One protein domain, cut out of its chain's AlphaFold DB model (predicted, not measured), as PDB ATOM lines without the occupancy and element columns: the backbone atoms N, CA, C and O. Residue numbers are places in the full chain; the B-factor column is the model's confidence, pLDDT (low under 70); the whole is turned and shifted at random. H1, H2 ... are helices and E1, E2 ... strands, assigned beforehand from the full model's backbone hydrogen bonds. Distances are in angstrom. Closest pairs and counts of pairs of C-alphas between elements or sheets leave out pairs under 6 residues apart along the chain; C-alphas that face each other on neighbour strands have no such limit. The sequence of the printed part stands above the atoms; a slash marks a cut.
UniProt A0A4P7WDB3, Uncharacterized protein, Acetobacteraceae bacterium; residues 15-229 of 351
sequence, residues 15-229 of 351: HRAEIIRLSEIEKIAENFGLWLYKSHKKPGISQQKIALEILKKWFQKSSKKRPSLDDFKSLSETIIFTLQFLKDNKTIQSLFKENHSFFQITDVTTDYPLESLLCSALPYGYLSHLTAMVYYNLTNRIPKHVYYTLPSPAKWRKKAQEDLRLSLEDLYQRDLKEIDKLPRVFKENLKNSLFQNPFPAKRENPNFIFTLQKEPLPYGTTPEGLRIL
ATOM      1  N   HIS A  15      24.335 -20.521 -32.700       71.62
ATOM      2  CA  HIS A  15      25.455 -19.738 -32.161       71.62
ATOM      3  C   HIS A  15      25.356 -18.250 -32.497       71.62
ATOM      4  O   HIS A  15      25.606 -17.402 -31.640       71.62
ATOM      5  N   ARG A  16      24.958 -17.906 -33.725       75.50
ATOM      6  CA  ARG A  16      24.783 -16.505 -34.122       75.50
ATOM      7  C   ARG A  16      23.659 -15.828 -33.334       75.50
ATOM      8  O   ARG A  16      23.829 -14.686 -32.911       75.50
ATOM      9  N   ALA A  17      22.539 -16.520 -33.123       71.88
ATOM     10  CA  ALA A  17      21.428 -16.015 -32.321       71.88
ATOM     11  C   ALA A  17      21.832 -15.798 -30.853       71.88
ATOM     12  O   ALA A  17      21.491 -14.768 -30.270       71.88
ATOM     13  N   GLU A  18      22.615 -16.714 -30.278       74.94
ATOM     14  CA  GLU A  18      23.081 -16.605 -28.893       74.94
ATOM     15  C   GLU A  18      24.089 -15.457 -28.703       74.94
ATOM     16  O   GLU A  18      23.996 -14.710 -27.730       74.94
ATOM     17  N   ILE A  19      24.992 -15.226 -29.666       76.44
ATOM     18  CA  ILE A  19      25.912 -14.073 -29.649       76.44
ATOM     19  C   ILE A  19      25.139 -12.748 -29.672       76.44
ATOM     20  O   ILE A  19      25.438 -11.841 -28.893       76.44
ATOM     21  N   ILE A  20      24.133 -12.627 -30.546       77.44
ATOM     22  CA  ILE A  20      23.296 -11.420 -30.628       77.44
ATOM     23  C   ILE A  20      22.581 -11.190 -29.295       77.44
ATOM     24  O   ILE A  20      22.609 -10.081 -28.762       77.44
ATOM     25  N   ARG A  21      21.994 -12.244 -28.722       75.75
ATOM     26  CA  ARG A  21      21.309 -12.185 -27.428       75.75
ATOM     27  C   ARG A  21      22.232 -11.718 -26.300       75.75
ATOM     28  O   ARG A  21      21.841 -10.847 -25.526       75.75
ATOM     29  N   LEU A  22      23.440 -12.274 -26.194       77.19
ATOM     30  CA  LEU A  22      24.409 -11.877 -25.168       77.19
ATOM     31  C   LEU A  22      24.827 -10.409 -25.323       77.19
ATOM     32  O   LEU A  22      24.853  -9.679 -24.333       77.19
ATOM     33  N   SER A  23      25.042  -9.950 -26.561       80.88
ATOM     34  CA  SER A  23      25.334  -8.543 -26.855       80.88
ATOM     35  C   SER A  23      24.192  -7.603 -26.436       80.88
ATOM     36  O   SER A  23      24.431  -6.515 -25.906       80.88
ATOM     37  N   GLU A  24      22.931  -8.014 -26.611       81.19
ATOM     38  CA  GLU A  24      21.785  -7.230 -26.139       81.19
ATOM     39  C   GLU A  24      21.714  -7.144 -24.610       81.19
ATOM     40  O   GLU A  24      21.427  -6.070 -24.070       81.19
ATOM     41  N   ILE A  25      21.983  -8.252 -23.912       82.50
ATOM     42  CA  ILE A  25      22.010  -8.305 -22.445       82.50
ATOM     43  C   ILE A  25      23.116  -7.399 -21.893       82.50
ATOM     44  O   ILE A  25      22.871  -6.629 -20.962       82.50
ATOM     45  N   GLU A  26      24.304  -7.434 -22.493       85.31
ATOM     46  CA  GLU A  26      25.427  -6.577 -22.114       85.31
ATOM     47  C   GLU A  26      25.082  -5.094 -22.272       85.31
ATOM     48  O   GLU A  26      25.213  -4.313 -21.328       85.31
ATOM     49  N   LYS A  27      24.480  -4.717 -23.406       86.12
ATOM     50  CA  LYS A  27      24.000  -3.349 -23.631       86.12
ATOM     51  C   LYS A  27      22.944  -2.916 -22.607       86.12
ATOM     52  O   LYS A  27      22.873  -1.738 -22.250       86.12
ATOM     53  N   ILE A  28      22.086  -3.823 -22.133       85.00
ATOM     54  CA  ILE A  28      21.141  -3.521 -21.042       85.00
ATOM     55  C   ILE A  28      21.903  -3.244 -19.743       85.00
ATOM     56  O   ILE A  28      21.588  -2.262 -19.066       85.00
ATOM     57  N   ALA A  29      22.905  -4.062 -19.415       87.50
ATOM     58  CA  ALA A  29      23.715  -3.901 -18.212       87.50
ATOM     59  C   ALA A  29      24.495  -2.574 -18.212       87.50
ATOM     60  O   ALA A  29      24.448  -1.840 -17.222       87.50
ATOM     61  N   GLU A  30      25.113  -2.203 -19.335       88.62
ATOM     62  CA  GLU A  30      25.789  -0.910 -19.520       88.62
ATOM     63  C   GLU A  30      24.832   0.272 -19.324       88.62
ATOM     64  O   GLU A  30      25.089   1.187 -18.534       88.62
ATOM     65  N   ASN A  31      23.678   0.239 -19.998       87.62
ATOM     66  CA  ASN A  31      22.659   1.281 -19.869       87.62
ATOM     67  C   ASN A  31      22.117   1.380 -18.440       87.62
ATOM     68  O   ASN A  31      21.765   2.470 -17.978       87.62
ATOM     69  N   PHE A  32      22.032   0.253 -17.732       89.38
ATOM     70  CA  PHE A  32      21.643   0.232 -16.333       89.38
ATOM     71  C   PHE A  32      22.719   0.851 -15.434       89.38
ATOM     72  O   PHE A  32      22.381   1.669 -14.579       89.38
ATOM     73  N   GLY A  33      23.999   0.541 -15.662       87.19
ATOM     74  CA  GLY A  33      25.124   1.201 -14.994       87.19
ATOM     75  C   GLY A  33      25.082   2.721 -15.170       87.19
ATOM     76  O   GLY A  33      25.103   3.467 -14.193       87.19
ATOM     77  N   LEU A  34      24.875   3.199 -16.401       86.25
ATOM     78  CA  LEU A  34      24.696   4.629 -16.682       86.25
ATOM     79  C   LEU A  34      23.485   5.231 -15.953       86.25
ATOM     80  O   LEU A  34      23.545   6.368 -15.479       86.25
ATOM     81  N   TRP A  35      22.376   4.492 -15.859       88.94
ATOM     82  CA  TRP A  35      21.194   4.929 -15.120       88.94
ATOM     83  C   TRP A  35      21.456   5.031 -13.611       88.94
ATOM     84  O   TRP A  35      21.026   6.015 -13.003       88.94
ATOM     85  N   LEU A  36      22.181   4.073 -13.020       87.00
ATOM     86  CA  LEU A  36      22.568   4.120 -11.605       87.00
ATOM     87  C   LEU A  36      23.305   5.424 -11.292       87.00
ATOM     88  O   LEU A  36      22.925   6.124 -10.352       87.00
ATOM     89  N   TYR A  37      24.275   5.794 -12.129       79.75
ATOM     90  CA  TYR A  37      25.049   7.021 -11.949       79.75
ATOM     91  C   TYR A  37      24.229   8.290 -12.182       79.75
ATOM     92  O   TYR A  37      24.246   9.208 -11.364       79.75
ATOM     93  N   LYS A  38      23.472   8.358 -13.280       82.94
ATOM     94  CA  LYS A  38      22.784   9.600 -13.671       82.94
ATOM     95  C   LYS A  38      21.513   9.871 -12.865       82.94
ATOM     96  O   LYS A  38      21.171  11.031 -12.634       82.94
ATOM     97  N   SER A  39      20.784   8.821 -12.480       82.94
ATOM     98  CA  SER A  39      19.384   8.938 -12.042       82.94
ATOM     99  C   SER A  39      19.116   8.463 -10.615       82.94
ATOM    100  O   SER A  39      18.301   9.079  -9.936       82.94
ATOM    101  N   HIS A  40      19.762   7.390 -10.135       83.94
ATOM    102  CA  HIS A  40      19.448   6.837  -8.806       83.94
ATOM    103  C   HIS A  40      19.935   7.742  -7.665       83.94
ATOM    104  O   HIS A  40      19.228   7.869  -6.666       83.94
ATOM    105  N   LYS A  41      21.097   8.401  -7.828       80.25
ATOM    106  CA  LYS A  41      21.673   9.437  -6.932       80.25
ATOM    107  C   LYS A  41      21.651   9.107  -5.426       80.25
ATOM    108  O   LYS A  41      21.654  10.001  -4.585       80.25
ATOM    109  N   LYS A  42      21.593   7.824  -5.069       87.94
ATOM    110  CA  LYS A  42      21.585   7.327  -3.690       87.94
ATOM    111  C   LYS A  42      22.741   6.346  -3.511       87.94
ATOM    112  O   LYS A  42      23.025   5.606  -4.446       87.94
ATOM    113  N   PRO A  43      23.356   6.283  -2.322       90.25
ATOM    114  CA  PRO A  43      24.574   5.497  -2.101       90.25
ATOM    115  C   PRO A  43      24.352   3.981  -2.090       90.25
ATOM    116  O   PRO A  43      25.302   3.218  -2.221       90.25
ATOM    117  N   GLY A  44      23.113   3.523  -1.912       90.75
ATOM    118  CA  GLY A  44      22.777   2.111  -1.804       90.75
ATOM    119  C   GLY A  44      21.600   1.703  -2.673       90.75
ATOM    120  O   GLY A  44      20.713   2.502  -2.991       90.75
ATOM    121  N   ILE A  45      21.575   0.429  -3.047       90.44
ATOM    122  CA  ILE A  45      20.496  -0.166  -3.831       90.44
ATOM    123  C   ILE A  45      20.316  -1.644  -3.471       90.44
ATOM    124  O   ILE A  45      21.270  -2.351  -3.152       90.44
ATOM    125  N   SER A  46      19.074  -2.126  -3.504       87.88
ATOM    126  CA  SER A  46      18.773  -3.548  -3.344       87.88
ATOM    127  C   SER A  46      18.692  -4.254  -4.695       87.88
ATOM    128  O   SER A  46      18.269  -3.672  -5.695       87.88
ATOM    129  N   GLN A  47      18.999  -5.549  -4.712       85.12
ATOM    130  CA  GLN A  47      18.752  -6.441  -5.846       85.12
ATOM    131  C   GLN A  47      17.294  -6.361  -6.310       85.12
ATOM    132  O   GLN A  47      17.031  -6.343  -7.508       85.12
ATOM    133  N   GLN A  48      16.350  -6.242  -5.373       80.38
ATOM    134  CA  GLN A  48      14.939  -6.047  -5.697       80.38
ATOM    135  C   GLN A  48      14.711  -4.777  -6.522       80.38
ATOM    136  O   GLN A  48      13.997  -4.818  -7.520       80.38
ATOM    137  N   LYS A  49      15.308  -3.651  -6.122       85.19
ATOM    138  CA  LYS A  49      15.171  -2.394  -6.858       85.19
ATOM    139  C   LYS A  49      15.825  -2.489  -8.237       85.19
ATOM    140  O   LYS A  49      15.219  -2.038  -9.199       85.19
ATOM    141  N   ILE A  50      16.995  -3.125  -8.340       86.81
ATOM    142  CA  ILE A  50      17.657  -3.399  -9.628       86.81
ATOM    143  C   ILE A  50      16.732  -4.205 -10.543       86.81
ATOM    144  O   ILE A  50      16.441  -3.773 -11.656       86.81
ATOM    145  N   ALA A  51      16.206  -5.329 -10.052       81.69
ATOM    146  CA  ALA A  51      15.305  -6.191 -10.807       81.69
ATOM    147  C   ALA A  51      14.062  -5.431 -11.298       81.69
ATOM    148  O   ALA A  51      13.701  -5.544 -12.465       81.69
ATOM    149  N   LEU A  52      13.441  -4.618 -10.435       79.81
ATOM    150  CA  LEU A  52      12.283  -3.799 -10.797       79.81
ATOM    151  C   LEU A  52      12.600  -2.769 -11.883       79.81
ATOM    152  O   LEU A  52      11.796  -2.566 -12.784       79.81
ATOM    153  N   GLU A  53      13.749  -2.106 -11.818       84.88
ATOM    154  CA  GLU A  53      14.113  -1.082 -12.801       84.88
ATOM    155  C   GLU A  53      14.523  -1.690 -14.156       84.88
ATOM    156  O   GLU A  53      14.167  -1.147 -15.202       84.88
ATOM    157  N   ILE A  54      15.179  -2.858 -14.160       82.25
ATOM    158  CA  ILE A  54      15.428  -3.633 -15.390       82.25
ATOM    159  C   ILE A  54      14.100  -4.072 -16.010       82.25
ATOM    160  O   ILE A  54      13.878  -3.872 -17.203       82.25
ATOM    161  N   LEU A  55      13.190  -4.604 -15.190       77.12
ATOM    162  CA  LEU A  55      11.856  -5.019 -15.609       77.12
ATOM    163  C   LEU A  55      11.091  -3.867 -16.281       77.12
ATOM    164  O   LEU A  55      10.560  -4.039 -17.376       77.12
ATOM    165  N   LYS A  56      11.076  -2.678 -15.661       76.31
ATOM    166  CA  LYS A  56      10.442  -1.472 -16.221       76.31
ATOM    167  C   LYS A  56      10.988  -1.134 -17.609       76.31
ATOM    168  O   LYS A  56      10.211  -0.945 -18.543       76.31
ATOM    169  N   LYS A  57      12.317  -1.092 -17.756       76.56
ATOM    170  CA  LYS A  57      12.983  -0.776 -19.031       76.56
ATOM    171  C   LYS A  57      12.708  -1.830 -20.102       76.56
ATOM    172  O   LYS A  57      12.487  -1.484 -21.260       76.56
ATOM    173  N   TRP A  58      12.703  -3.103 -19.715       74.19
ATOM    174  CA  TRP A  58      12.410  -4.212 -20.616       74.19
ATOM    175  C   TRP A  58      10.983  -4.112 -21.174       74.19
ATOM    176  O   TRP A  58      10.788  -4.192 -22.386       74.19
ATOM    177  N   PHE A  59       9.992  -3.829 -20.319       69.19
ATOM    178  CA  PHE A  59       8.603  -3.659 -20.757       69.19
ATOM    179  C   PHE A  59       8.375  -2.423 -21.618       69.19
ATOM    180  O   PHE A  59       7.657  -2.519 -22.605       69.19
ATOM    181  N   GLN A  60       9.009  -1.292 -21.303       69.19
ATOM    182  CA  GLN A  60       8.906  -0.085 -22.134       69.19
ATOM    183  C   GLN A  60       9.388  -0.313 -23.576       69.19
ATOM    184  O   GLN A  60       8.893   0.330 -24.497       69.19
ATOM    185  N   LYS A  61      10.346  -1.227 -23.779       65.88
ATOM    186  CA  LYS A  61      10.877  -1.583 -25.103       65.88
ATOM    187  C   LYS A  61      10.037  -2.653 -25.816       65.88
ATOM    188  O   LYS A  61      10.101  -2.767 -27.038       65.88
ATOM    189  N   SER A  62       9.269  -3.452 -25.076       61.78
ATOM    190  CA  SER A  62       8.481  -4.552 -25.632       61.78
ATOM    191  C   SER A  62       7.164  -4.044 -26.219       61.78
ATOM    192  O   SER A  62       6.296  -3.548 -25.509       61.78
ATOM    193  N   SER A  63       6.969  -4.229 -27.527       54.16
ATOM    194  CA  SER A  63       5.683  -3.986 -28.201       54.16
ATOM    195  C   SER A  63       4.620  -5.049 -27.876       54.16
ATOM    196  O   SER A  63       3.459  -4.921 -28.274       54.16
ATOM    197  N   LYS A  64       4.995  -6.125 -27.166       55.44
ATOM    198  CA  LYS A  64       4.107  -7.254 -26.870       55.44
ATOM    199  C   LYS A  64       3.161  -6.916 -25.717       55.44
ATOM    200  O   LYS A  64       3.584  -6.598 -24.612       55.44
ATOM    201  N   LYS A  65       1.855  -7.123 -25.940       54.47
ATOM    202  CA  LYS A  65       0.802  -6.970 -24.913       54.47
ATOM    203  C   LYS A  65       0.938  -7.949 -23.734       54.47
ATOM    204  O   LYS A  65       0.385  -7.673 -22.673       54.47
ATOM    205  N   ARG A  66       1.608  -9.097 -23.925       61.41
ATOM    206  CA  ARG A  66       1.924 -10.083 -22.877       61.41
ATOM    207  C   ARG A  66       3.263 -10.787 -23.179       61.41
ATOM    208  O   ARG A  66       3.408 -11.299 -24.287       61.41
ATOM    209  N   PRO A  67       4.211 -10.830 -22.232       63.59
ATOM    210  CA  PRO A  67       5.460 -11.595 -22.356       63.59
ATOM    211  C   PRO A  67       5.231 -13.119 -22.299       63.59
ATOM    212  O   PRO A  67       4.336 -13.595 -21.595       63.59
ATOM    213  N   SER A  68       6.042 -13.880 -23.038       64.75
ATOM    214  CA  SER A  68       6.070 -15.350 -23.038       64.75
ATOM    215  C   SER A  68       6.912 -15.925 -21.888       64.75
ATOM    216  O   SER A  68       7.602 -15.198 -21.176       64.75
ATOM    217  N   LEU A  69       6.893 -17.253 -21.706       63.41
ATOM    218  CA  LEU A  69       7.776 -17.928 -20.744       63.41
ATOM    219  C   LEU A  69       9.268 -17.699 -21.060       63.41
ATOM    220  O   LEU A  69      10.059 -17.472 -20.144       63.41
ATOM    221  N   ASP A  70       9.633 -17.699 -22.340       67.81
ATOM    222  CA  ASP A  70      11.010 -17.466 -22.793       67.81
ATOM    223  C   ASP A  70      11.457 -16.022 -22.560       67.81
ATOM    224  O   ASP A  70      12.583 -15.790 -22.113       67.81
ATOM    225  N   ASP A  71      10.549 -15.058 -22.759       69.25
ATOM    226  CA  ASP A  71      10.784 -13.650 -22.425       69.25
ATOM    227  C   ASP A  71      11.164 -13.506 -20.927       69.25
ATOM    228  O   ASP A  71      12.043 -12.725 -20.560       69.25
ATOM    229  N   PHE A  72      10.567 -14.315 -20.042       67.88
ATOM    230  CA  PHE A  72      10.873 -14.302 -18.606       67.88
ATOM    231  C   PHE A  72      12.174 -15.004 -18.221       67.88
ATOM    232  O   PHE A  72      12.853 -14.571 -17.279       67.88
ATOM    233  N   LYS A  73      12.528 -16.089 -18.912       70.12
ATOM    234  CA  LYS A  73      13.831 -16.737 -18.735       70.12
ATOM    235  C   LYS A  73      14.945 -15.764 -19.128       70.12
ATOM    236  O   LYS A  73      15.847 -15.522 -18.328       70.12
ATOM    237  N   SER A  74      14.791 -15.114 -20.284       76.44
ATOM    238  CA  SER A  74      15.684 -14.057 -20.768       76.44
ATOM    239  C   SER A  74      15.809 -12.898 -19.772       76.44
ATOM    240  O   SER A  74      16.917 -12.469 -19.459       76.44
ATOM    241  N   LEU A  75      14.702 -12.437 -19.182       76.31
ATOM    242  CA  LEU A  75      14.730 -11.397 -18.150       76.31
ATOM    243  C   LEU A  75      15.520 -11.817 -16.899       76.31
ATOM    244  O   LEU A  75      16.286 -11.023 -16.354       76.31
ATOM    245  N   SER A  76      15.326 -13.047 -16.423       75.62
ATOM    246  CA  SER A  76      16.013 -13.544 -15.223       75.62
ATOM    247  C   SER A  76      17.524 -13.621 -15.448       75.62
ATOM    248  O   SER A  76      18.297 -13.143 -14.619       75.62
ATOM    249  N   GLU A  77      17.934 -14.141 -16.605       79.38
ATOM    250  CA  GLU A  77      19.332 -14.151 -17.046       79.38
ATOM    251  C   GLU A  77      19.885 -12.730 -17.196       79.38
ATOM    252  O   GLU A  77      20.977 -12.452 -16.712       79.38
ATOM    253  N   THR A  78      19.102 -11.803 -17.761       83.25
ATOM    254  CA  THR A  78      19.485 -10.388 -17.893       83.25
ATOM    255  C   THR A  78      19.770  -9.760 -16.532       83.25
ATOM    256  O   THR A  78      20.756  -9.042 -16.379       83.25
ATOM    257  N   ILE A  79      18.937 -10.030 -15.521       83.88
ATOM    258  CA  ILE A  79      19.141  -9.493 -14.170       83.88
ATOM    259  C   ILE A  79      20.396 -10.094 -13.530       83.88
ATOM    260  O   ILE A  79      21.192  -9.350 -12.958       83.88
ATOM    261  N   ILE A  80      20.592 -11.413 -13.630       83.81
ATOM    262  CA  ILE A  80      21.780 -12.093 -13.090       83.81
ATOM    263  C   ILE A  80      23.050 -11.556 -13.757       83.81
ATOM    264  O   ILE A  80      23.978 -11.155 -13.053       83.81
ATOM    265  N   PHE A  81      23.062 -11.480 -15.089       87.62
ATOM    266  CA  PHE A  81      24.173 -10.926 -15.854       87.62
ATOM    267  C   PHE A  81      24.439  -9.474 -15.461       87.62
ATOM    268  O   PHE A  81      25.572  -9.126 -15.157       87.62
ATOM    269  N   THR A  82      23.402  -8.636 -15.385       89.12
ATOM    270  CA  THR A  82      23.557  -7.224 -15.003       89.12
ATOM    271  C   THR A  82      24.169  -7.097 -13.609       89.12
ATOM    272  O   THR A  82      25.084  -6.308 -13.409       89.12
ATOM    273  N   LEU A  83      23.717  -7.890 -12.633       88.31
ATOM    274  CA  LEU A  83      24.301  -7.884 -11.289       88.31
ATOM    275  C   LEU A  83      25.777  -8.289 -11.297       88.31
ATOM    276  O   LEU A  83      26.559  -7.699 -10.556       88.31
ATOM    277  N   GLN A  84      26.145  -9.286 -12.102       89.00
ATOM    278  CA  GLN A  84      27.526  -9.743 -12.231       89.00
ATOM    279  C   GLN A  84      28.397  -8.681 -12.916       89.00
ATOM    280  O   GLN A  84      29.390  -8.253 -12.340       89.00
ATOM    281  N   PHE A  85      27.943  -8.144 -14.050       91.50
ATOM    282  CA  PHE A  85      28.588  -7.055 -14.782       91.50
ATOM    283  C   PHE A  85      28.867  -5.838 -13.889       91.50
ATOM    284  O   PHE A  85      29.975  -5.308 -13.873       91.50
ATOM    285  N   LEU A  86      27.883  -5.402 -13.094       90.94
ATOM    286  CA  LEU A  86      28.054  -4.262 -12.187       90.94
ATOM    287  C   LEU A  86      29.058  -4.546 -11.060       90.94
ATOM    288  O   LEU A  86      29.718  -3.616 -10.597       90.94
ATOM    289  N   LYS A  87      29.162  -5.794 -10.587       90.19
ATOM    290  CA  LYS A  87      30.157  -6.193  -9.578       90.19
ATOM    291  C   LYS A  87      31.558  -6.252 -10.173       90.19
ATOM    292  O   LYS A  87      32.484  -5.713  -9.572       90.19
ATOM    293  N   ASP A  88      31.700  -6.861 -11.348       91.44
ATOM    294  CA  ASP A  88      32.989  -7.037 -12.026       91.44
ATOM    295  C   ASP A  88      33.585  -5.685 -12.426       91.44
ATOM    296  O   ASP A  88      34.758  -5.414 -12.168       91.44
ATOM    297  N   ASN A  89      32.737  -4.772 -12.905       89.88
ATOM    298  CA  ASN A  89      33.108  -3.383 -13.182       89.88
ATOM    299  C   ASN A  89      33.174  -2.499 -11.932       89.88
ATOM    300  O   ASN A  89      33.270  -1.279 -12.044       89.88
ATOM    301  N   LYS A  90      33.078  -3.090 -10.733       89.44
ATOM    302  CA  LYS A  90      33.127  -2.397  -9.440       89.44
ATOM    303  C   LYS A  90      32.170  -1.211  -9.345       89.44
ATOM    304  O   LYS A  90      32.469  -0.286  -8.612       89.44
ATOM    305  N   THR A  91      31.043  -1.218 -10.054       89.62
ATOM    306  CA  THR A  91      29.979  -0.198  -9.953       89.62
ATOM    307  C   THR A  91      29.168  -0.378  -8.672       89.62
ATOM    308  O   THR A  91      28.676   0.583  -8.080       89.62
ATOM    309  N   ILE A  92      29.028  -1.631  -8.232       90.44
ATOM    310  CA  ILE A  92      28.370  -1.986  -6.979       90.44
ATOM    311  C   ILE A  92      29.242  -2.926  -6.150       90.44
ATOM    312  O   ILE A  92      29.946  -3.781  -6.683       90.44
ATOM    313  N   GLN A  93      29.128  -2.821  -4.831       89.12
ATOM    314  CA  GLN A  93      29.776  -3.705  -3.870       89.12
ATOM    315  C   GLN A  93      28.744  -4.238  -2.880       89.12
ATOM    316  O   GLN A  93      27.884  -3.493  -2.415       89.12
ATOM    317  N   SER A  94      28.808  -5.528  -2.542       87.06
ATOM    318  CA  SER A  94      27.911  -6.109  -1.536       87.06
ATOM    319  C   SER A  94      28.083  -5.422  -0.179       87.06
ATOM    320  O   SER A  94      29.185  -5.349   0.355       87.06
ATOM    321  N   LEU A  95      26.969  -4.955   0.386       84.81
ATOM    322  CA  LEU A  95      26.930  -4.270   1.683       84.81
ATOM    323  C   LEU A  95      27.171  -5.230   2.862       84.81
ATOM    324  O   LEU A  95      27.627  -4.829   3.935       84.81
ATOM    325  N   PHE A  96      26.848  -6.508   2.663       82.38
ATOM    326  CA  PHE A  96      26.999  -7.577   3.643       82.38
ATOM    327  C   PHE A  96      27.789  -8.727   3.017       82.38
ATOM    328  O   PHE A  96      27.546  -9.079   1.865       82.38
ATOM    329  N   LYS A  97      28.702  -9.339   3.783       74.56
ATOM    330  CA  LYS A  97      29.598 -10.397   3.286       74.56
ATOM    331  C   LYS A  97      28.848 -11.600   2.703       74.56
ATOM    332  O   LYS A  97      29.186 -12.057   1.621       74.56
ATOM    333  N   GLU A  98      27.818 -12.074   3.404       69.56
ATOM    334  CA  GLU A  98      27.062 -13.281   3.027       69.56
ATOM    335  C   GLU A  98      25.716 -12.988   2.340       69.56
ATOM    336  O   GLU A  98      25.006 -13.909   1.943       69.56
ATOM    337  N   ASN A  99      25.317 -11.715   2.219       70.75
ATOM    338  CA  ASN A  99      24.063 -11.344   1.564       70.75
ATOM    339  C   ASN A  99      24.341 -10.484   0.329       70.75
ATOM    340  O   ASN A  99      24.680  -9.304   0.419       70.75
ATOM    341  N   HIS A 100      24.124 -11.091  -0.834       74.44
ATOM    342  CA  HIS A 100      24.347 -10.479  -2.140       74.44
ATOM    343  C   HIS A 100      23.115  -9.761  -2.698       74.44
ATOM    344  O   HIS A 100      23.047  -9.543  -3.901       74.44
ATOM    345  N   SER A 101      22.143  -9.405  -1.857       82.56
ATOM    346  CA  SER A 101      20.924  -8.706  -2.275       82.56
ATOM    347  C   SER A 101      20.933  -7.211  -1.952       82.56
ATOM    348  O   SER A 101      19.980  -6.513  -2.300       82.56
ATOM    349  N   PHE A 102      21.989  -6.698  -1.317       87.00
ATOM    350  CA  PHE A 102      22.134  -5.286  -0.959       87.00
ATOM    351  C   PHE A 102      23.508  -4.779  -1.328       87.00
ATOM    352  O   PHE A 102      24.511  -5.437  -1.046       87.00
ATOM    353  N   PHE A 103      23.543  -3.592  -1.919       88.44
ATOM    354  CA  PHE A 103      24.759  -3.055  -2.486       88.44
ATOM    355  C   PHE A 103      24.969  -1.595  -2.119       88.44
ATOM    356  O   PHE A 103      24.016  -0.816  -2.077       88.44
ATOM    357  N   GLN A 104      26.231  -1.253  -1.901       89.69
ATOM    358  CA  GLN A 104      26.747   0.101  -2.002       89.69
ATOM    359  C   GLN A 104      27.121   0.373  -3.459       89.69
ATOM    360  O   GLN A 104      27.652  -0.507  -4.134       89.69
ATOM    361  N   ILE A 105      26.841   1.578  -3.940       90.00
ATOM    362  CA  ILE A 105      27.296   2.067  -5.242       90.00
ATOM    363  C   ILE A 105      28.612   2.812  -5.005       90.00
ATOM    364  O   ILE A 105      28.697   3.646  -4.108       90.00
ATOM    365  N   THR A 106      29.644   2.461  -5.761       83.31
ATOM    366  CA  THR A 106      31.045   2.823  -5.482       83.31
ATOM    367  C   THR A 106      31.446   4.210  -5.984       83.31
ATOM    368  O   THR A 106      32.249   4.864  -5.330       83.31
ATOM    369  N   ASP A 107      30.878   4.668  -7.103       70.94
ATOM    370  CA  ASP A 107      31.250   5.932  -7.768       70.94
ATOM    371  C   ASP A 107      30.321   7.108  -7.404       70.94
ATOM    372  O   ASP A 107      30.382   8.189  -7.990       70.94
ATOM    373  N   VAL A 108      29.400   6.917  -6.450       62.41
ATOM    374  CA  VAL A 108      28.687   8.066  -5.880       62.41
ATOM    375  C   VAL A 108      29.679   8.751  -4.948       62.41
ATOM    376  O   VAL A 108      30.099   8.129  -3.976       62.41
ATOM    377  N   THR A 109      30.064   9.989  -5.277       54.28
ATOM    378  CA  THR A 109      30.965  10.867  -4.504       54.28
ATOM    379  C   THR A 109      30.967  10.515  -3.013       54.28
ATOM    380  O   THR A 109      29.930  10.567  -2.353       54.28
ATOM    381  N   THR A 110      32.132  10.103  -2.528       52.75
ATOM    382  CA  THR A 110      32.391   9.138  -1.447       52.75
ATOM    383  C   THR A 110      31.991   9.513  -0.011       52.75
ATOM    384  O   THR A 110      32.344   8.781   0.906       52.75
ATOM    385  N   ASP A 111      31.185  10.554   0.212       68.75
ATOM    386  CA  ASP A 111      30.911  11.090   1.560       68.75
ATOM    387  C   ASP A 111      29.461  10.906   2.038       68.75
ATOM    388  O   ASP A 111      28.944  11.683   2.843       68.75
ATOM    389  N   TYR A 112      28.762   9.868   1.571       79.19
ATOM    390  CA  TYR A 112      27.459   9.567   2.163       79.19
ATOM    391  C   TYR A 112      27.621   8.967   3.560       79.19
ATOM    392  O   TYR A 112      28.325   7.966   3.720       79.19
ATOM    393  N   PRO A 113      26.896   9.491   4.563       88.19
ATOM    394  CA  PRO A 113      26.888   8.884   5.878       88.19
ATOM    395  C   PRO A 113      26.273   7.480   5.789       88.19
ATOM    396  O   PRO A 113      25.387   7.208   4.967       88.19
ATOM    397  N   LEU A 114      26.735   6.568   6.642       90.06
ATOM    398  CA  LEU A 114      26.306   5.167   6.659       90.06
ATOM    399  C   LEU A 114      24.779   5.009   6.805       90.06
ATOM    400  O   LEU A 114      24.171   4.074   6.283       90.06
ATOM    401  N   GLU A 115      24.139   5.962   7.468       93.50
ATOM    402  CA  GLU A 115      22.696   6.105   7.607       93.50
ATOM    403  C   GLU A 115      21.992   6.241   6.253       93.50
ATOM    404  O   GLU A 115      20.977   5.583   6.007       93.50
ATOM    405  N   SER A 116      22.560   7.039   5.343       92.56
ATOM    406  CA  SER A 116      22.053   7.208   3.977       92.56
ATOM    407  C   SER A 116      22.181   5.921   3.170       92.56
ATOM    408  O   SER A 116      21.271   5.559   2.414       92.56
ATOM    409  N   LEU A 117      23.280   5.187   3.357       91.06
ATOM    410  CA  LEU A 117      23.492   3.879   2.738       91.06
ATOM    411  C   LEU A 117      22.433   2.866   3.192       91.06
ATOM    412  O   LEU A 117      21.785   2.236   2.353       91.06
ATOM    413  N   LEU A 118      22.152   2.774   4.496       91.12
ATOM    414  CA  LEU A 118      21.083   1.907   5.001       91.12
ATOM    415  C   LEU A 118      19.697   2.355   4.527       91.12
ATOM    416  O   LEU A 118      18.909   1.528   4.064       91.12
ATOM    417  N   CYS A 119      19.386   3.652   4.585       92.50
ATOM    418  CA  CYS A 119      18.098   4.165   4.121       92.50
ATOM    419  C   CYS A 119      17.887   4.012   2.605       92.50
ATOM    420  O   CYS A 119      16.746   3.994   2.136       92.50
ATOM    421  N   SER A 120      18.937   3.872   1.809       91.12
ATOM    422  CA  SER A 120      18.801   3.639   0.369       91.12
ATOM    423  C   SER A 120      18.756   2.150   0.020       91.12
ATOM    424  O   SER A 120      17.876   1.734  -0.733       91.12
ATOM    425  N   ALA A 121      19.619   1.329   0.627       89.44
ATOM    426  CA  ALA A 121      19.668  -0.110   0.377       89.44
ATOM    427  C   ALA A 121      18.521  -0.890   1.051       89.44
ATOM    428  O   ALA A 121      18.016  -1.853   0.476       89.44
ATOM    429  N   LEU A 122      18.081  -0.483   2.250       89.62
ATOM    430  CA  LEU A 122      17.083  -1.192   3.066       89.62
ATOM    431  C   LEU A 122      15.765  -0.394   3.174       89.62
ATOM    432  O   LEU A 122      15.526   0.263   4.199       89.62
ATOM    433  N   PRO A 123      14.873  -0.464   2.164       87.12
ATOM    434  CA  PRO A 123      13.754   0.470   1.982       87.12
ATOM    435  C   PRO A 123      12.681   0.429   3.078       87.12
ATOM    436  O   PRO A 123      11.949   1.400   3.250       87.12
ATOM    437  N   TYR A 124      12.573  -0.663   3.841       89.06
ATOM    438  CA  TYR A 124      11.483  -0.837   4.812       89.06
ATOM    439  C   TYR A 124      11.860  -0.583   6.268       89.06
ATOM    440  O   TYR A 124      10.982  -0.683   7.129       89.06
ATOM    441  N   GLY A 125      13.134  -0.301   6.538       92.06
ATOM    442  CA  GLY A 125      13.609   0.069   7.867       92.06
ATOM    443  C   GLY A 125      13.758   1.574   8.057       92.06
ATOM    444  O   GLY A 125      13.470   2.359   7.150       92.06
ATOM    445  N   TYR A 126      14.211   1.954   9.247       96.25
ATOM    446  CA  TYR A 126      14.423   3.340   9.657       96.25
ATOM    447  C   TYR A 126      15.500   3.439  10.753       96.25
ATOM    448  O   TYR A 126      15.719   2.485  11.504       96.25
ATOM    449  N   LEU A 127      16.147   4.601  10.859       97.19
ATOM    450  CA  LEU A 127      17.116   4.944  11.906       97.19
ATOM    451  C   LEU A 127      16.434   4.969  13.276       97.19
ATOM    452  O   LEU A 127      15.336   5.511  13.412       97.19
ATOM    453  N   SER A 128      17.057   4.388  14.297       96.62
ATOM    454  CA  SER A 128      16.455   4.245  15.628       96.62
ATOM    455  C   SER A 128      17.466   4.454  16.757       96.62
ATOM    456  O   SER A 128      18.644   4.683  16.503       96.62
ATOM    457  N   HIS A 129      16.995   4.392  18.008       97.12
ATOM    458  CA  HIS A 129      17.819   4.465  19.225       97.12
ATOM    459  C   HIS A 129      18.826   5.634  19.202       97.12
ATOM    460  O   HIS A 129      18.452   6.734  18.799       97.12
ATOM    461  N   LEU A 130      20.085   5.411  19.606       97.81
ATOM    462  CA  LEU A 130      21.092   6.468  19.715       97.81
ATOM    463  C   LEU A 130      21.340   7.208  18.390       97.81
ATOM    464  O   LEU A 130      21.518   8.419  18.402       97.81
ATOM    465  N   THR A 131      21.270   6.528  17.241       97.69
ATOM    466  CA  THR A 131      21.374   7.211  15.941       97.69
ATOM    467  C   THR A 131      20.226   8.192  15.740       97.69
ATOM    468  O   THR A 131      20.454   9.330  15.352       97.69
ATOM    469  N   ALA A 132      18.986   7.801  16.048       97.75
ATOM    470  CA  ALA A 132      17.862   8.728  15.949       97.75
ATOM    471  C   ALA A 132      17.981   9.891  16.950       97.75
ATOM    472  O   ALA A 132      17.613  11.010  16.611       97.75
ATOM    473  N   MET A 133      18.528   9.653  18.148       98.25
ATOM    474  CA  MET A 133      18.777  10.714  19.137       98.25
ATOM    475  C   MET A 133      19.686  11.812  18.588       98.25
ATOM    476  O   MET A 133      19.384  12.983  18.794       98.25
ATOM    477  N   VAL A 134      20.740  11.445  17.852       97.12
ATOM    478  CA  VAL A 134      21.640  12.409  17.199       97.12
ATOM    479  C   VAL A 134      20.877  13.281  16.202       97.12
ATOM    480  O   VAL A 134      20.958  14.498  16.275       97.12
ATOM    481  N   TYR A 135      20.064  12.685  15.327       96.69
ATOM    482  CA  TYR A 135      19.303  13.436  14.316       96.69
ATOM    483  C   TYR A 135      18.206  14.341  14.900       96.69
ATOM    484  O   TYR A 135      17.791  15.296  14.249       96.69
ATOM    485  N   TYR A 136      17.724  14.056  16.111       97.19
ATOM    486  CA  TYR A 136      16.823  14.952  16.844       97.19
ATOM    487  C   TYR A 136      17.558  15.929  17.772       97.19
ATOM    488  O   TYR A 136      16.893  16.652  18.507       97.19
ATOM    489  N   ASN A 137      18.895  15.961  17.749       96.94
ATOM    490  CA  ASN A 137      19.730  16.779  18.632       96.94
ATOM    491  C   ASN A 137      19.449  16.554  20.130       96.94
ATOM    492  O   ASN A 137      19.491  17.486  20.922       96.94
ATOM    493  N   LEU A 138      19.157  15.308  20.519       97.75
ATOM    494  CA  LEU A 138      18.913  14.918  21.917       97.75
ATOM    495  C   LEU A 138      20.187  14.472  22.644       97.75
ATOM    496  O   LEU A 138      20.140  14.044  23.793       97.75
ATOM    497  N   THR A 139      21.313  14.409  21.936       97.12
ATOM    498  CA  THR A 139      22.566  13.897  22.481       97.12
ATOM    499  C   THR A 139      23.756  14.436  21.707       97.12
ATOM    500  O   THR A 139      23.704  14.598  20.490       97.12
ATOM    501  N   ASN A 140      24.855  14.649  22.422       94.19
ATOM    502  CA  ASN A 140      26.179  14.915  21.865       94.19
ATOM    503  C   ASN A 140      27.035  13.639  21.754       94.19
ATOM    504  O   ASN A 140      28.198  13.700  21.354       94.19
ATOM    505  N   ARG A 141      26.496  12.473  22.134       93.88
ATOM    506  CA  ARG A 141      27.227  11.207  22.062       93.88
ATOM    507  C   ARG A 141      27.331  10.742  20.620       93.88
ATOM    508  O   ARG A 141      26.323  10.575  19.941       93.88
ATOM    509  N   ILE A 142      28.553  10.439  20.197       89.06
ATOM    510  CA  ILE A 142      28.830   9.898  18.867       89.06
ATOM    511  C   ILE A 142      28.533   8.386  18.879       89.06
ATOM    512  O   ILE A 142      29.185   7.645  19.625       89.06
ATOM    513  N   PRO A 143      27.558   7.892  18.092       89.94
ATOM    514  CA  PRO A 143      27.260   6.469  18.027       89.94
ATOM    515  C   PRO A 143      28.438   5.704  17.417       89.94
ATOM    516  O   PRO A 143      28.894   6.021  16.323       89.94
ATOM    517  N   LYS A 144      28.892   4.640  18.087       90.88
ATOM    518  CA  LYS A 144      29.886   3.708  17.515       90.88
ATOM    519  C   LYS A 144      29.316   2.866  16.369       90.88
ATOM    520  O   LYS A 144      30.066   2.307  15.579       90.88
ATOM    521  N   HIS A 145      27.990   2.753  16.318       91.75
ATOM    522  CA  HIS A 145      27.250   1.964  15.347       91.75
ATOM    523  C   HIS A 145      26.013   2.731  14.889       91.75
ATOM    524  O   HIS A 145      25.404   3.464  15.674       91.75
ATOM    525  N   VAL A 146      25.581   2.481  13.657       94.06
ATOM    526  CA  VAL A 146      24.277   2.926  13.171       94.06
ATOM    527  C   VAL A 146      23.204   1.963  13.671       94.06
ATOM    528  O   VAL A 146      23.178   0.782  13.308       94.06
ATOM    529  N   TYR A 147      22.295   2.467  14.497       95.25
ATOM    530  CA  TYR A 147      21.132   1.730  14.970       95.25
ATOM    531  C   TYR A 147      20.002   1.838  13.949       95.25
ATOM    532  O   TYR A 147      19.522   2.926  13.624       95.25
ATOM    533  N   TYR A 148      19.550   0.689  13.450       94.19
ATOM    534  CA  TYR A 148      18.543   0.623  12.396       94.19
ATOM    535  C   TYR A 148      17.487  -0.428  12.723       94.19
ATOM    536  O   TYR A 148      17.793  -1.579  13.034       94.19
ATOM    537  N   THR A 149      16.214  -0.058  12.657       93.44
ATOM    538  CA  THR A 149      15.115  -0.999  12.890       93.44
ATOM    539  C   THR A 149      14.571  -1.509  11.565       93.44
ATOM    540  O   THR A 149      14.253  -0.731  10.669       93.44
ATOM    541  N   LEU A 150      14.431  -2.828  11.449       91.19
ATOM    542  CA  LEU A 150      13.876  -3.519  10.289       91.19
ATOM    543  C   LEU A 150      12.570  -4.233  10.672       91.19
ATOM    544  O   LEU A 150      12.433  -4.708  11.805       91.19
ATOM    545  N   PRO A 151      11.612  -4.381   9.741       89.88
ATOM    546  CA  PRO A 151      10.497  -5.292   9.946       89.88
ATOM    547  C   PRO A 151      10.991  -6.741  10.043       89.88
ATOM    548  O   PRO A 151      12.039  -7.088   9.507       89.88
ATOM    549  N   SER A 152      10.205  -7.610  10.677       86.81
ATOM    550  CA  SER A 152      10.468  -9.054  10.690       86.81
ATOM    551  C   SER A 152      10.612  -9.627   9.269       86.81
ATOM    552  O   SER A 152       9.984  -9.103   8.344       86.81
ATOM    553  N   PRO A 153      11.343 -10.741   9.066       83.94
ATOM    554  CA  PRO A 153      11.518 -11.337   7.738       83.94
ATOM    555  C   PRO A 153      10.197 -11.650   7.018       83.94
ATOM    556  O   PRO A 153      10.078 -11.477   5.807       83.94
ATOM    557  N   ALA A 154       9.170 -12.088   7.755       82.94
ATOM    558  CA  ALA A 154       7.837 -12.327   7.200       82.94
ATOM    559  C   ALA A 154       7.188 -11.029   6.694       82.94
ATOM    560  O   ALA A 154       6.681 -10.974   5.573       82.94
ATOM    561  N   LYS A 155       7.249  -9.960   7.495       86.31
ATOM    562  CA  LYS A 155       6.669  -8.665   7.129       86.31
ATOM    563  C   LYS A 155       7.460  -7.972   6.021       86.31
ATOM    564  O   LYS A 155       6.852  -7.359   5.149       86.31
ATOM    565  N   TRP A 156       8.786  -8.106   6.026       85.88
ATOM    566  CA  TRP A 156       9.643  -7.645   4.941       85.88
ATOM    567  C   TRP A 156       9.215  -8.280   3.621       85.88
ATOM    568  O   TRP A 156       8.918  -7.562   2.673       85.88
ATOM    569  N   ARG A 157       9.128  -9.618   3.566       80.31
ATOM    570  CA  ARG A 157       8.705 -10.343   2.356       80.31
ATOM    571  C   ARG A 157       7.348  -9.860   1.849       80.31
ATOM    572  O   ARG A 157       7.201  -9.640   0.653       80.31
ATOM    573  N   LYS A 158       6.389  -9.622   2.749       81.50
ATOM    574  CA  LYS A 158       5.076  -9.071   2.384       81.50
ATOM    575  C   LYS A 158       5.181  -7.676   1.753       81.50
ATOM    576  O   LYS A 158       4.566  -7.446   0.720       81.50
ATOM    577  N   LYS A 159       5.968  -6.763   2.338       83.62
ATOM    578  CA  LYS A 159       6.203  -5.421   1.767       83.62
ATOM    579  C   LYS A 159       6.912  -5.490   0.412       83.62
ATOM    580  O   LYS A 159       6.492  -4.829  -0.522       83.62
ATOM    581  N   ALA A 160       7.925  -6.346   0.290       79.44
ATOM    582  CA  ALA A 160       8.641  -6.563  -0.962       79.44
ATOM    583  C   ALA A 160       7.715  -7.038  -2.091       79.44
ATOM    584  O   ALA A 160       7.794  -6.540  -3.211       79.44
ATOM    585  N   GLN A 161       6.820  -7.980  -1.791       77.06
ATOM    586  CA  GLN A 161       5.828  -8.468  -2.748       77.06
ATOM    587  C   GLN A 161       4.819  -7.387  -3.139       77.06
ATOM    588  O   GLN A 161       4.438  -7.314  -4.303       77.06
ATOM    589  N   GLU A 162       4.415  -6.548  -2.188       79.88
ATOM    590  CA  GLU A 162       3.497  -5.439  -2.437       79.88
ATOM    591  C   GLU A 162       4.118  -4.369  -3.343       79.88
ATOM    592  O   GLU A 162       3.506  -3.980  -4.331       79.88
ATOM    593  N   ASP A 163       5.364  -3.962  -3.087       79.06
ATOM    594  CA  ASP A 163       6.075  -3.002  -3.943       79.06
ATOM    595  C   ASP A 163       6.246  -3.526  -5.372       79.06
ATOM    596  O   ASP A 163       6.132  -2.770  -6.339       79.06
ATOM    597  N   LEU A 164       6.520  -4.828  -5.516       75.06
ATOM    598  CA  LEU A 164       6.576  -5.487  -6.817       75.06
ATOM    599  C   LEU A 164       5.213  -5.443  -7.510       75.06
ATOM    600  O   LEU A 164       5.147  -5.083  -8.681       75.06
ATOM    601  N   ARG A 165       4.141  -5.788  -6.792       74.44
ATOM    602  CA  ARG A 165       2.765  -5.778  -7.300       74.44
ATOM    603  C   ARG A 165       2.376  -4.387  -7.814       74.44
ATOM    604  O   ARG A 165       2.008  -4.266  -8.977       74.44
ATOM    605  N   LEU A 166       2.581  -3.353  -6.998       77.44
ATOM    606  CA  LEU A 166       2.302  -1.959  -7.352       77.44
ATOM    607  C   LEU A 166       3.157  -1.474  -8.531       77.44
ATOM    608  O   LEU A 166       2.654  -0.808  -9.429       77.44
ATOM    609  N   SER A 167       4.444  -1.839  -8.563       74.88
ATOM    610  CA  SER A 167       5.327  -1.488  -9.685       74.88
ATOM    611  C   SER A 167       4.884  -2.137 -10.995       74.88
ATOM    612  O   SER A 167       5.077  -1.560 -12.060       74.88
ATOM    613  N   LEU A 168       4.318  -3.344 -10.931       70.75
ATOM    614  CA  LEU A 168       3.746  -4.011 -12.095       70.75
ATOM    615  C   LEU A 168       2.440  -3.329 -12.523       70.75
ATOM    616  O   LEU A 168       2.285  -3.043 -13.702       70.75
ATOM    617  N   GLU A 169       1.519  -3.033 -11.605       70.00
ATOM    618  CA  GLU A 169       0.266  -2.323 -11.926       70.00
ATOM    619  C   GLU A 169       0.494  -1.026 -12.693       70.00
ATOM    620  O   GLU A 169      -0.127  -0.813 -13.735       70.00
ATOM    621  N   ASP A 170       1.416  -0.200 -12.196       71.00
ATOM    622  CA  ASP A 170       1.799   1.069 -12.814       71.00
ATOM    623  C   ASP A 170       2.280   0.865 -14.259       71.00
ATOM    624  O   ASP A 170       1.843   1.554 -15.180       71.00
ATOM    625  N   LEU A 171       3.104  -0.163 -14.489       65.38
ATOM    626  CA  LEU A 171       3.596  -0.503 -15.825       65.38
ATOM    627  C   LEU A 171       2.503  -1.004 -16.768       65.38
ATOM    628  O   LEU A 171       2.572  -0.753 -17.970       65.38
ATOM    629  N   TYR A 172       1.530  -1.748 -16.248       62.41
ATOM    630  CA  TYR A 172       0.508  -2.380 -17.073       62.41
ATOM    631  C   TYR A 172      -0.724  -1.501 -17.304       62.41
ATOM    632  O   TYR A 172      -1.514  -1.857 -18.180       62.41
ATOM    633  N   GLN A 173      -0.915  -0.403 -16.553       60.97
ATOM    634  CA  GLN A 173      -2.139   0.426 -16.559       60.97
ATOM    635  C   GLN A 173      -3.428  -0.426 -16.560       60.97
ATOM    636  O   GLN A 173      -4.427  -0.089 -17.197       60.97
ATOM    637  N   ARG A 174      -3.387  -1.601 -15.920       53.06
ATOM    638  CA  ARG A 174      -4.436  -2.625 -15.994       53.06
ATOM    639  C   ARG A 174      -4.717  -3.220 -14.632       53.06
ATOM    640  O   ARG A 174      -3.835  -3.363 -13.791       53.06
ATOM    641  N   ASP A 175      -5.964  -3.641 -14.498       48.78
ATOM    642  CA  ASP A 175      -6.506  -4.310 -13.329       48.78
ATOM    643  C   ASP A 175      -5.756  -5.631 -13.038       48.78
ATOM    644  O   ASP A 175      -5.555  -6.481 -13.913       48.78
ATOM    645  N   LEU A 176      -5.354  -5.818 -11.781       47.16
ATOM    646  CA  LEU A 176      -4.474  -6.883 -11.261       47.16
ATOM    647  C   LEU A 176      -4.874  -8.325 -11.563       47.16
ATOM    648  O   LEU A 176      -4.050  -9.234 -11.453       47.16
ATOM    649  N   LYS A 177      -6.132  -8.551 -11.940       50.03
ATOM    650  CA  LYS A 177      -6.681  -9.882 -12.236       50.03
ATOM    651  C   LYS A 177      -5.947 -10.579 -13.394       50.03
ATOM    652  O   LYS A 177      -6.057 -11.791 -13.557       50.03
ATOM    653  N   GLU A 178      -5.180  -9.839 -14.195       48.41
ATOM    654  CA  GLU A 178      -4.351 -10.369 -15.286       48.41
ATOM    655  C   GLU A 178      -2.926 -10.761 -14.851       48.41
ATOM    656  O   GLU A 178      -2.363 -11.690 -15.427       48.41
ATOM    657  N   ILE A 179      -2.360 -10.141 -13.804       49.78
ATOM    658  CA  ILE A 179      -1.088 -10.577 -13.183       49.78
ATOM    659  C   ILE A 179      -1.254 -11.983 -12.608       49.78
ATOM    660  O   ILE A 179      -0.313 -12.783 -12.598       49.78
ATOM    661  N   ASP A 180      -2.479 -12.334 -12.202       49.66
ATOM    662  CA  ASP A 180      -2.775 -13.687 -11.766       49.66
ATOM    663  C   ASP A 180      -2.614 -14.755 -12.853       49.66
ATOM    664  O   ASP A 180      -2.339 -15.909 -12.514       49.66
ATOM    665  N   LYS A 181      -2.662 -14.339 -14.125       49.69
ATOM    666  CA  LYS A 181      -2.447 -15.161 -15.323       49.69
ATOM    667  C   LYS A 181      -0.985 -15.214 -15.773       49.69
ATOM    668  O   LYS A 181      -0.690 -15.903 -16.749       49.69
ATOM    669  N   LEU A 182      -0.069 -14.504 -15.105       54.53
ATOM    670  CA  LEU A 182       1.361 -14.716 -15.332       54.53
ATOM    671  C   LEU A 182       1.683 -16.185 -15.045       54.53
ATOM    672  O   LEU A 182       1.141 -16.727 -14.072       54.53
ATOM    673  N   PRO A 183       2.549 -16.831 -15.849       55.09
ATOM    674  CA  PRO A 183       2.883 -18.233 -15.651       55.09
ATOM    675  C   PRO A 183       3.214 -18.487 -14.181       55.09
ATOM    676  O   PRO A 183       3.974 -17.733 -13.574       55.09
ATOM    677  N   ARG A 184       2.646 -19.538 -13.580       55.56
ATOM    678  CA  ARG A 184       2.922 -19.903 -12.179       55.56
ATOM    679  C   ARG A 184       4.431 -19.990 -11.913       55.56
ATOM    680  O   ARG A 184       4.904 -19.495 -10.896       55.56
ATOM    681  N   VAL A 185       5.166 -20.471 -12.914       49.59
ATOM    682  CA  VAL A 185       6.631 -20.518 -12.988       49.59
ATOM    683  C   VAL A 185       7.282 -19.134 -12.872       49.59
ATOM    684  O   VAL A 185       8.314 -19.015 -12.235       49.59
ATOM    685  N   PHE A 186       6.691 -18.059 -13.405       55.47
ATOM    686  CA  PHE A 186       7.184 -16.686 -13.226       55.47
ATOM    687  C   PHE A 186       6.990 -16.198 -11.792       55.47
ATOM    688  O   PHE A 186       7.915 -15.665 -11.186       55.47
ATOM    689  N   LYS A 187       5.799 -16.415 -11.220       58.44
ATOM    690  CA  LYS A 187       5.531 -16.071  -9.817       58.44
ATOM    691  C   LYS A 187       6.460 -16.842  -8.887       58.44
ATOM    692  O   LYS A 187       6.938 -16.261  -7.922       58.44
ATOM    693  N   GLU A 188       6.716 -18.113  -9.171       58.03
ATOM    694  CA  GLU A 188       7.620 -18.959  -8.397       58.03
ATOM    695  C   GLU A 188       9.088 -18.580  -8.637       58.03
ATOM    696  O   GLU A 188       9.774 -18.344  -7.660       58.03
ATOM    697  N   ASN A 189       9.570 -18.369  -9.865       50.56
ATOM    698  CA  ASN A 189      10.972 -18.006 -10.139       50.56
ATOM    699  C   ASN A 189      11.337 -16.580  -9.706       50.56
ATOM    700  O   ASN A 189      12.409 -16.373  -9.143       50.56
ATOM    701  N   LEU A 190      10.450 -15.591  -9.876       55.81
ATOM    702  CA  LEU A 190      10.656 -14.268  -9.278       55.81
ATOM    703  C   LEU A 190      10.754 -14.392  -7.753       55.81
ATOM    704  O   LEU A 190      11.741 -13.954  -7.161       55.81
ATOM    705  N   LYS A 191       9.750 -15.015  -7.114       55.75
ATOM    706  CA  LYS A 191       9.706 -15.183  -5.651       55.75
ATOM    707  C   LYS A 191      10.885 -16.002  -5.123       55.75
ATOM    708  O   LYS A 191      11.403 -15.676  -4.061       55.75
ATOM    709  N   ASN A 192      11.301 -17.026  -5.863       51.50
ATOM    710  CA  ASN A 192      12.252 -18.043  -5.435       51.50
ATOM    711  C   ASN A 192      13.647 -17.862  -6.025       51.50
ATOM    712  O   ASN A 192      14.448 -18.730  -5.752       51.50
ATOM    713  N   SER A 193      13.992 -16.838  -6.813       52.97
ATOM    714  CA  SER A 193      15.381 -16.615  -7.288       52.97
ATOM    715  C   SER A 193      15.831 -15.166  -7.086       52.97
ATOM    716  O   SER A 193      16.874 -14.914  -6.486       52.97
ATOM    717  N   LEU A 194      15.002 -14.197  -7.481       55.03
ATOM    718  CA  LEU A 194      15.346 -12.769  -7.424       55.03
ATOM    719  C   LEU A 194      14.992 -12.103  -6.086       55.03
ATOM    720  O   LEU A 194      15.559 -11.070  -5.731       55.03
ATOM    721  N   PHE A 195      14.089 -12.727  -5.325       59.19
ATOM    722  CA  PHE A 195      13.654 -12.288  -3.998       59.19
ATOM    723  C   PHE A 195      13.882 -13.368  -2.925       59.19
ATOM    724  O   PHE A 195      13.151 -13.401  -1.937       59.19
ATOM    725  N   GLN A 196      14.871 -14.260  -3.104       53.56
ATOM    726  CA  GLN A 196      15.094 -15.402  -2.196       53.56
ATOM    727  C   GLN A 196      15.343 -14.990  -0.746       53.56
ATOM    728  O   GLN A 196      14.962 -15.713   0.174       53.56
ATOM    729  N   ASN A 197      15.947 -13.826  -0.508       56.78
ATOM    730  CA  ASN A 197      16.133 -13.340   0.849       56.78
ATOM    731  C   ASN A 197      16.338 -11.822   0.870       56.78
ATOM    732  O   ASN A 197      17.448 -11.340   1.100       56.78
ATOM    733  N   PRO A 198      15.272 -11.025   0.665       58.94
ATOM    734  CA  PRO A 198      15.370  -9.574   0.718       58.94
ATOM    735  C   PRO A 198      15.557  -9.107   2.169       58.94
ATOM    736  O   PRO A 198      15.466  -7.929   2.471       58.94
ATOM    737  N   PHE A 199      15.759 -10.019   3.109       71.25
ATOM    738  CA  PHE A 199      16.053  -9.693   4.476       71.25
ATOM    739  C   PHE A 199      17.557  -9.903   4.705       71.25
ATOM    740  O   PHE A 199      18.083 -10.942   4.303       71.25
ATOM    741  N   PRO A 200      18.276  -8.962   5.340       69.06
ATOM    742  CA  PRO A 200      19.676  -9.162   5.695       69.06
ATOM    743  C   PRO A 200      19.776 -10.305   6.721       69.06
ATOM    744  O   PRO A 200      19.601 -10.108   7.922       69.06
ATOM    745  N   ALA A 201      19.980 -11.526   6.214       57.91
ATOM    746  CA  ALA A 201      19.930 -12.786   6.958       57.91
ATOM    747  C   ALA A 201      20.903 -12.827   8.142       57.91
ATOM    748  O   ALA A 201      20.596 -13.426   9.171       57.91
ATOM    749  N   LYS A 202      22.039 -12.134   8.012       61.47
ATOM    750  CA  LYS A 202      23.070 -11.998   9.039       61.47
ATOM    751  C   LYS A 202      23.470 -10.537   9.207       61.47
ATOM    752  O   LYS A 202      23.746  -9.824   8.246       61.47
ATOM    753  N   ARG A 203      23.464 -10.093  10.464       63.69
ATOM    754  CA  ARG A 203      23.693  -8.709  10.913       63.69
ATOM    755  C   ARG A 203      25.181  -8.447  11.173       63.69
ATOM    756  O   ARG A 203      25.532  -7.886  12.198       63.69
ATOM    757  N   GLU A 204      26.055  -8.932  10.300       58.38
ATOM    758  CA  GLU A 204      27.492  -9.072  10.598       58.38
ATOM    759  C   GLU A 204      28.353  -7.878  10.165       58.38
ATOM    760  O   GLU A 204      29.578  -7.945  10.230       58.38
ATOM    761  N   ASN A 205      27.752  -6.771   9.724       71.31
ATOM    762  CA  ASN A 205      28.535  -5.554   9.544       71.31
ATOM    763  C   ASN A 205      28.747  -4.914  10.927       71.31
ATOM    764  O   ASN A 205      27.758  -4.482  11.524       71.31
ATOM    765  N   PRO A 206      29.992  -4.832  11.439       75.19
ATOM    766  CA  PRO A 206      30.258  -4.314  12.778       75.19
ATOM    767  C   PRO A 206      29.823  -2.858  12.935       75.19
ATOM    768  O   PRO A 206      29.647  -2.410  14.056       75.19
ATOM    769  N   ASN A 207      29.587  -2.123  11.848       86.38
ATOM    770  CA  ASN A 207      29.129  -0.740  11.912       86.38
ATOM    771  C   ASN A 207      27.616  -0.618  12.157       86.38
ATOM    772  O   ASN A 207      27.141   0.488  12.408       86.38
ATOM    773  N   PHE A 208      26.841  -1.709  12.086       88.62
ATOM    774  CA  PHE A 208      25.375  -1.670  12.142       88.62
ATOM    775  C   PHE A 208      24.806  -2.520  13.276       88.62
ATOM    776  O   PHE A 208      25.100  -3.706  13.402       88.62
ATOM    777  N   ILE A 209      23.873  -1.946  14.036       90.06
ATOM    778  CA  ILE A 209      23.054  -2.685  14.998       90.06
ATOM    779  C   ILE A 209      21.616  -2.710  14.494       90.06
ATOM    780  O   ILE A 209      20.877  -1.726  14.589       90.06
ATOM    781  N   PHE A 210      21.190  -3.871  13.994       90.12
ATOM    782  CA  PHE A 210      19.809  -4.051  13.557       90.12
ATOM    783  C   PHE A 210      18.906  -4.511  14.699       90.12
ATOM    784  O   PHE A 210      19.204  -5.486  15.391       90.12
ATOM    785  N   THR A 211      17.749  -3.867  14.844       90.06
ATOM    786  CA  THR A 211      16.647  -4.332  15.699       90.06
ATOM    787  C   THR A 211      15.504  -4.822  14.822       90.06
ATOM    788  O   THR A 211      15.136  -4.149  13.863       90.06
ATOM    789  N   LEU A 212      14.936  -5.992  15.125       89.31
ATOM    790  CA  LEU A 212      13.789  -6.504  14.373       89.31
ATOM    791  C   LEU A 212      12.504  -6.227  15.107       89.31
ATOM    792  O   LEU A 212      12.380  -6.517  16.293       89.31
ATOM    793  N   GLN A 213      11.534  -5.734  14.355       87.56
ATOM    794  CA  GLN A 213      10.215  -5.456  14.868       87.56
ATOM    795  C   GLN A 213       9.180  -6.243  14.079       87.56
ATOM    796  O   GLN A 213       9.139  -6.193  12.849       87.56
ATOM    797  N   LYS A 214       8.329  -6.987  14.793       84.81
ATOM    798  CA  LYS A 214       7.260  -7.780  14.173       84.81
ATOM    799  C   LYS A 214       6.377  -6.901  13.288       84.81
ATOM    800  O   LYS A 214       6.205  -7.209  12.109       84.81
ATOM    801  N   GLU A 215       5.929  -5.779  13.848       82.38
ATOM    802  CA  GLU A 215       5.160  -4.748  13.160       82.38
ATOM    803  C   GLU A 215       5.989  -3.458  13.058       82.38
ATOM    804  O   GLU A 215       6.238  -2.820  14.081       82.38
ATOM    805  N   PRO A 216       6.463  -3.075  11.857       75.31
ATOM    806  CA  PRO A 216       7.229  -1.850  11.684       75.31
ATOM    807  C   PRO A 216       6.348  -0.640  11.990       75.31
ATOM    808  O   PRO A 216       5.247  -0.509  11.449       75.31
ATOM    809  N   LEU A 217       6.855   0.258  12.828       83.81
ATOM    810  CA  LEU A 217       6.201   1.532  13.105       83.81
ATOM    811  C   LEU A 217       6.209   2.417  11.843       83.81
ATOM    812  O   LEU A 217       7.114   2.295  11.011       83.81
ATOM    813  N   PRO A 218       5.229   3.327  11.690       85.94
ATOM    814  CA  PRO A 218       5.382   4.478  10.816       85.94
ATOM    815  C   PRO A 218       6.674   5.212  11.170       85.94
ATOM    816  O   PRO A 218       6.974   5.393  12.350       85.94
ATOM    817  N   TYR A 219       7.423   5.618  10.154       92.69
ATOM    818  CA  TYR A 219       8.646   6.395  10.303       92.69
ATOM    819  C   TYR A 219       8.388   7.859   9.938       92.69
ATOM    820  O   TYR A 219       7.496   8.163   9.146       92.69
ATOM    821  N   GLY A 220       9.163   8.756  10.538       94.56
ATOM    822  CA  GLY A 220       9.318  10.128  10.073       94.56
ATOM    823  C   GLY A 220      10.405  10.229   9.005       94.56
ATOM    824  O   GLY A 220      11.033   9.232   8.630       94.56
ATOM    825  N   THR A 221      10.646  11.450   8.547       95.44
ATOM    826  CA  THR A 221      11.683  11.759   7.562       95.44
ATOM    827  C   THR A 221      12.512  12.938   8.056       95.44
ATOM    828  O   THR A 221      11.940  13.923   8.518       95.44
ATOM    829  N   THR A 222      13.839  12.815   8.013       94.25
ATOM    830  CA  THR A 222      14.762  13.921   8.320       94.25
ATOM    831  C   THR A 222      14.773  14.942   7.172       94.25
ATOM    832  O   THR A 222      14.305  14.612   6.076       94.25
ATOM    833  N   PRO A 223      15.311  16.162   7.362       90.25
ATOM    834  CA  PRO A 223      15.475  17.124   6.267       90.25
ATOM    835  C   PRO A 223      16.246  16.556   5.062       90.25
ATOM    836  O   PRO A 223      15.931  16.866   3.918       90.25
ATOM    837  N   GLU A 224      17.191  15.646   5.309       87.88
ATOM    838  CA  GLU A 224      18.007  14.960   4.296       87.88
ATOM    839  C   GLU A 224      17.271  13.784   3.625       87.88
ATOM    840  O   GLU A 224      17.835  13.070   2.794       87.88
ATOM    841  N   GLY A 225      16.006  13.537   3.977       91.31
ATOM    842  CA  GLY A 225      15.199  12.467   3.392       91.31
ATOM    843  C   GLY A 225      15.416  11.086   4.022       91.31
ATOM    844  O   GLY A 225      14.974  10.080   3.453       91.31
ATOM    845  N   LEU A 226      16.073  10.996   5.183       94.81
ATOM    846  CA  LEU A 226      16.328   9.721   5.856       94.81
ATOM    847  C   LEU A 226      15.115   9.268   6.659       94.81
ATOM    848  O   LEU A 226      14.449  10.061   7.319       94.81
ATOM    849  N   ARG A 227      14.820   7.967   6.626       96.62
ATOM    850  CA  ARG A 227      13.728   7.396   7.421       96.62
ATOM    851  C   ARG A 227      14.184   7.249   8.859       96.62
ATOM    852  O   ARG A 227      15.172   6.566   9.116       96.62
ATOM    853  N   ILE A 228      13.432   7.820   9.788       97.62
ATOM    854  CA  ILE A 228      13.802   7.890  11.202       97.62
ATOM    855  C   ILE A 228      12.624   7.519  12.101       97.62
ATOM    856  O   ILE A 228      11.462   7.758  11.769       97.62
ATOM    857  N   LEU A 229      12.908   6.912  13.251       97.19
ATOM    858  CA  LEU A 229      11.905   6.630  14.269       97.19
ATOM    859  C   LEU A 229      11.244   7.951  14.722       97.19
ATOM    860  O   LEU A 229      11.958   8.904  15.029       97.19
TER     861      LEU A 229
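What this domain is: This is residues 15 to 229 of the 351 residues of an uncharacterized protein of Acetobacteraceae bacterium (UniProt A0A4P7WDB3). A small three-stranded sheet, E1 E3 E2, lies in the middle of an elongated domain, between a cluster of crossing helices, H1, H2 and H3, at one end and a ribbon of two parallel strands, E4 and E5, with H5 packed on E4, at the other. H4 sits between the small sheet and E4, the long helix H6 runs from the ribbon's end back to H2, and residues 15 to 20 of H1 stick out. The printed part has 215 residues with eight named helices and five named strands, in the order H1 E1 H2 H3 E2 E3 H4 H5 E4 H6 H7 H8 E5, and its class is mostly helix. The three-stranded sheet has the order E1, E3, E2 and is antiparallel. The whole is compact, with a radius of gyration of the C-alphas of 18.6 A and spans of 63 by 38 by 30 A.

Where its parts are: The three-stranded sheet is made of E1, residues 44 to 46, E3, residues 102 to 105, and E2, residues 92 to 94. The other sheet pairs E4, residues 146 to 151 and 16.4 A long, with E5, residues 208 to 213 and 15.9 A long. H1, residues 15 to 40, is 35.9 A from C-alpha 15 at (25.455, -19.738, -32.161) to C-alpha 40 at (19.448, 6.837, -8.806), with a kink of 26 degrees near residue 34. H2 takes residues 47 to 61 and is 21.4 A long, and H3 takes residues 69 to 88 and is 28.8 A long. H4 is residues 114 to 121 and H5 residues 129 to 135. H6, residues 153 to 172, is 28.6 A long. H7 is residues 176 to 181, and H8, residues 184 to 194, is 15.1 A long. E5 ends with C-alpha 213 at (10.215, -5.456, 14.868).

How they stand to each other: E1 and E3 are antiparallel, with N 45 and O 103 at 2.9 A. E2 and E3 form a hairpin, with N 93 and O 104 at 2.8 A. E1, H2 H3 and E2 form a split strand-helix-strand unit, two strands running the same way with E3 between them, and its crossover is right-handed. H4 stands up from this sheet over E1, at a height over the sheet of 8.1 A. H1, H2 and H3 each only graze the sheet. H3 touches H1 at a steep tilt of 59 degrees, with the closest C-alphas, those of Ala 29 and Thr 82, 4.6 A apart. H3 also touches H2, at a steep tilt of 54 degrees, opposite ways, with the C-alphas of Ala 51 and Ile 79 closest at 6.1 A. H2 touches H6 at a shallow tilt of 12 degrees, the same way, with the C-alphas of Lys 56 and Leu 171 closest at 6.9 A. H8 only just touches H3, with 3 pairs of C-alphas within 8 A, the closest those of Phe 72 and Phe 186 at 6.9 A. H6 and H7 are close but not clearly touching. E4 and E5 are parallel, with N 150 and O 211 at 2.8 A; with H6, H7 and H8 between them along the chain, they form a strand-helix-strand unit. The closest C-alphas of H5 and E4, those of Thr 131 and Tyr 147, are 5.6 A apart. Every O i to N i+4 pair is within hydrogen-bond range in H1, H2, H3, H4, H5, H6 and H8; in H7 it is 0 of 2, beside 2 of 3 O i to N i+3 pairs.

The domain as a whole: The two C-alphas farthest apart, those of His 15 and Leu 138, are 64.6 A apart. The printed part has no cut. The link from H8 to E5, residues 195 to 207, is long. The mean pLDDT of the printed part is 79.2; 52 residues are under 70, among them residues 59 to 72 and 171 to 198.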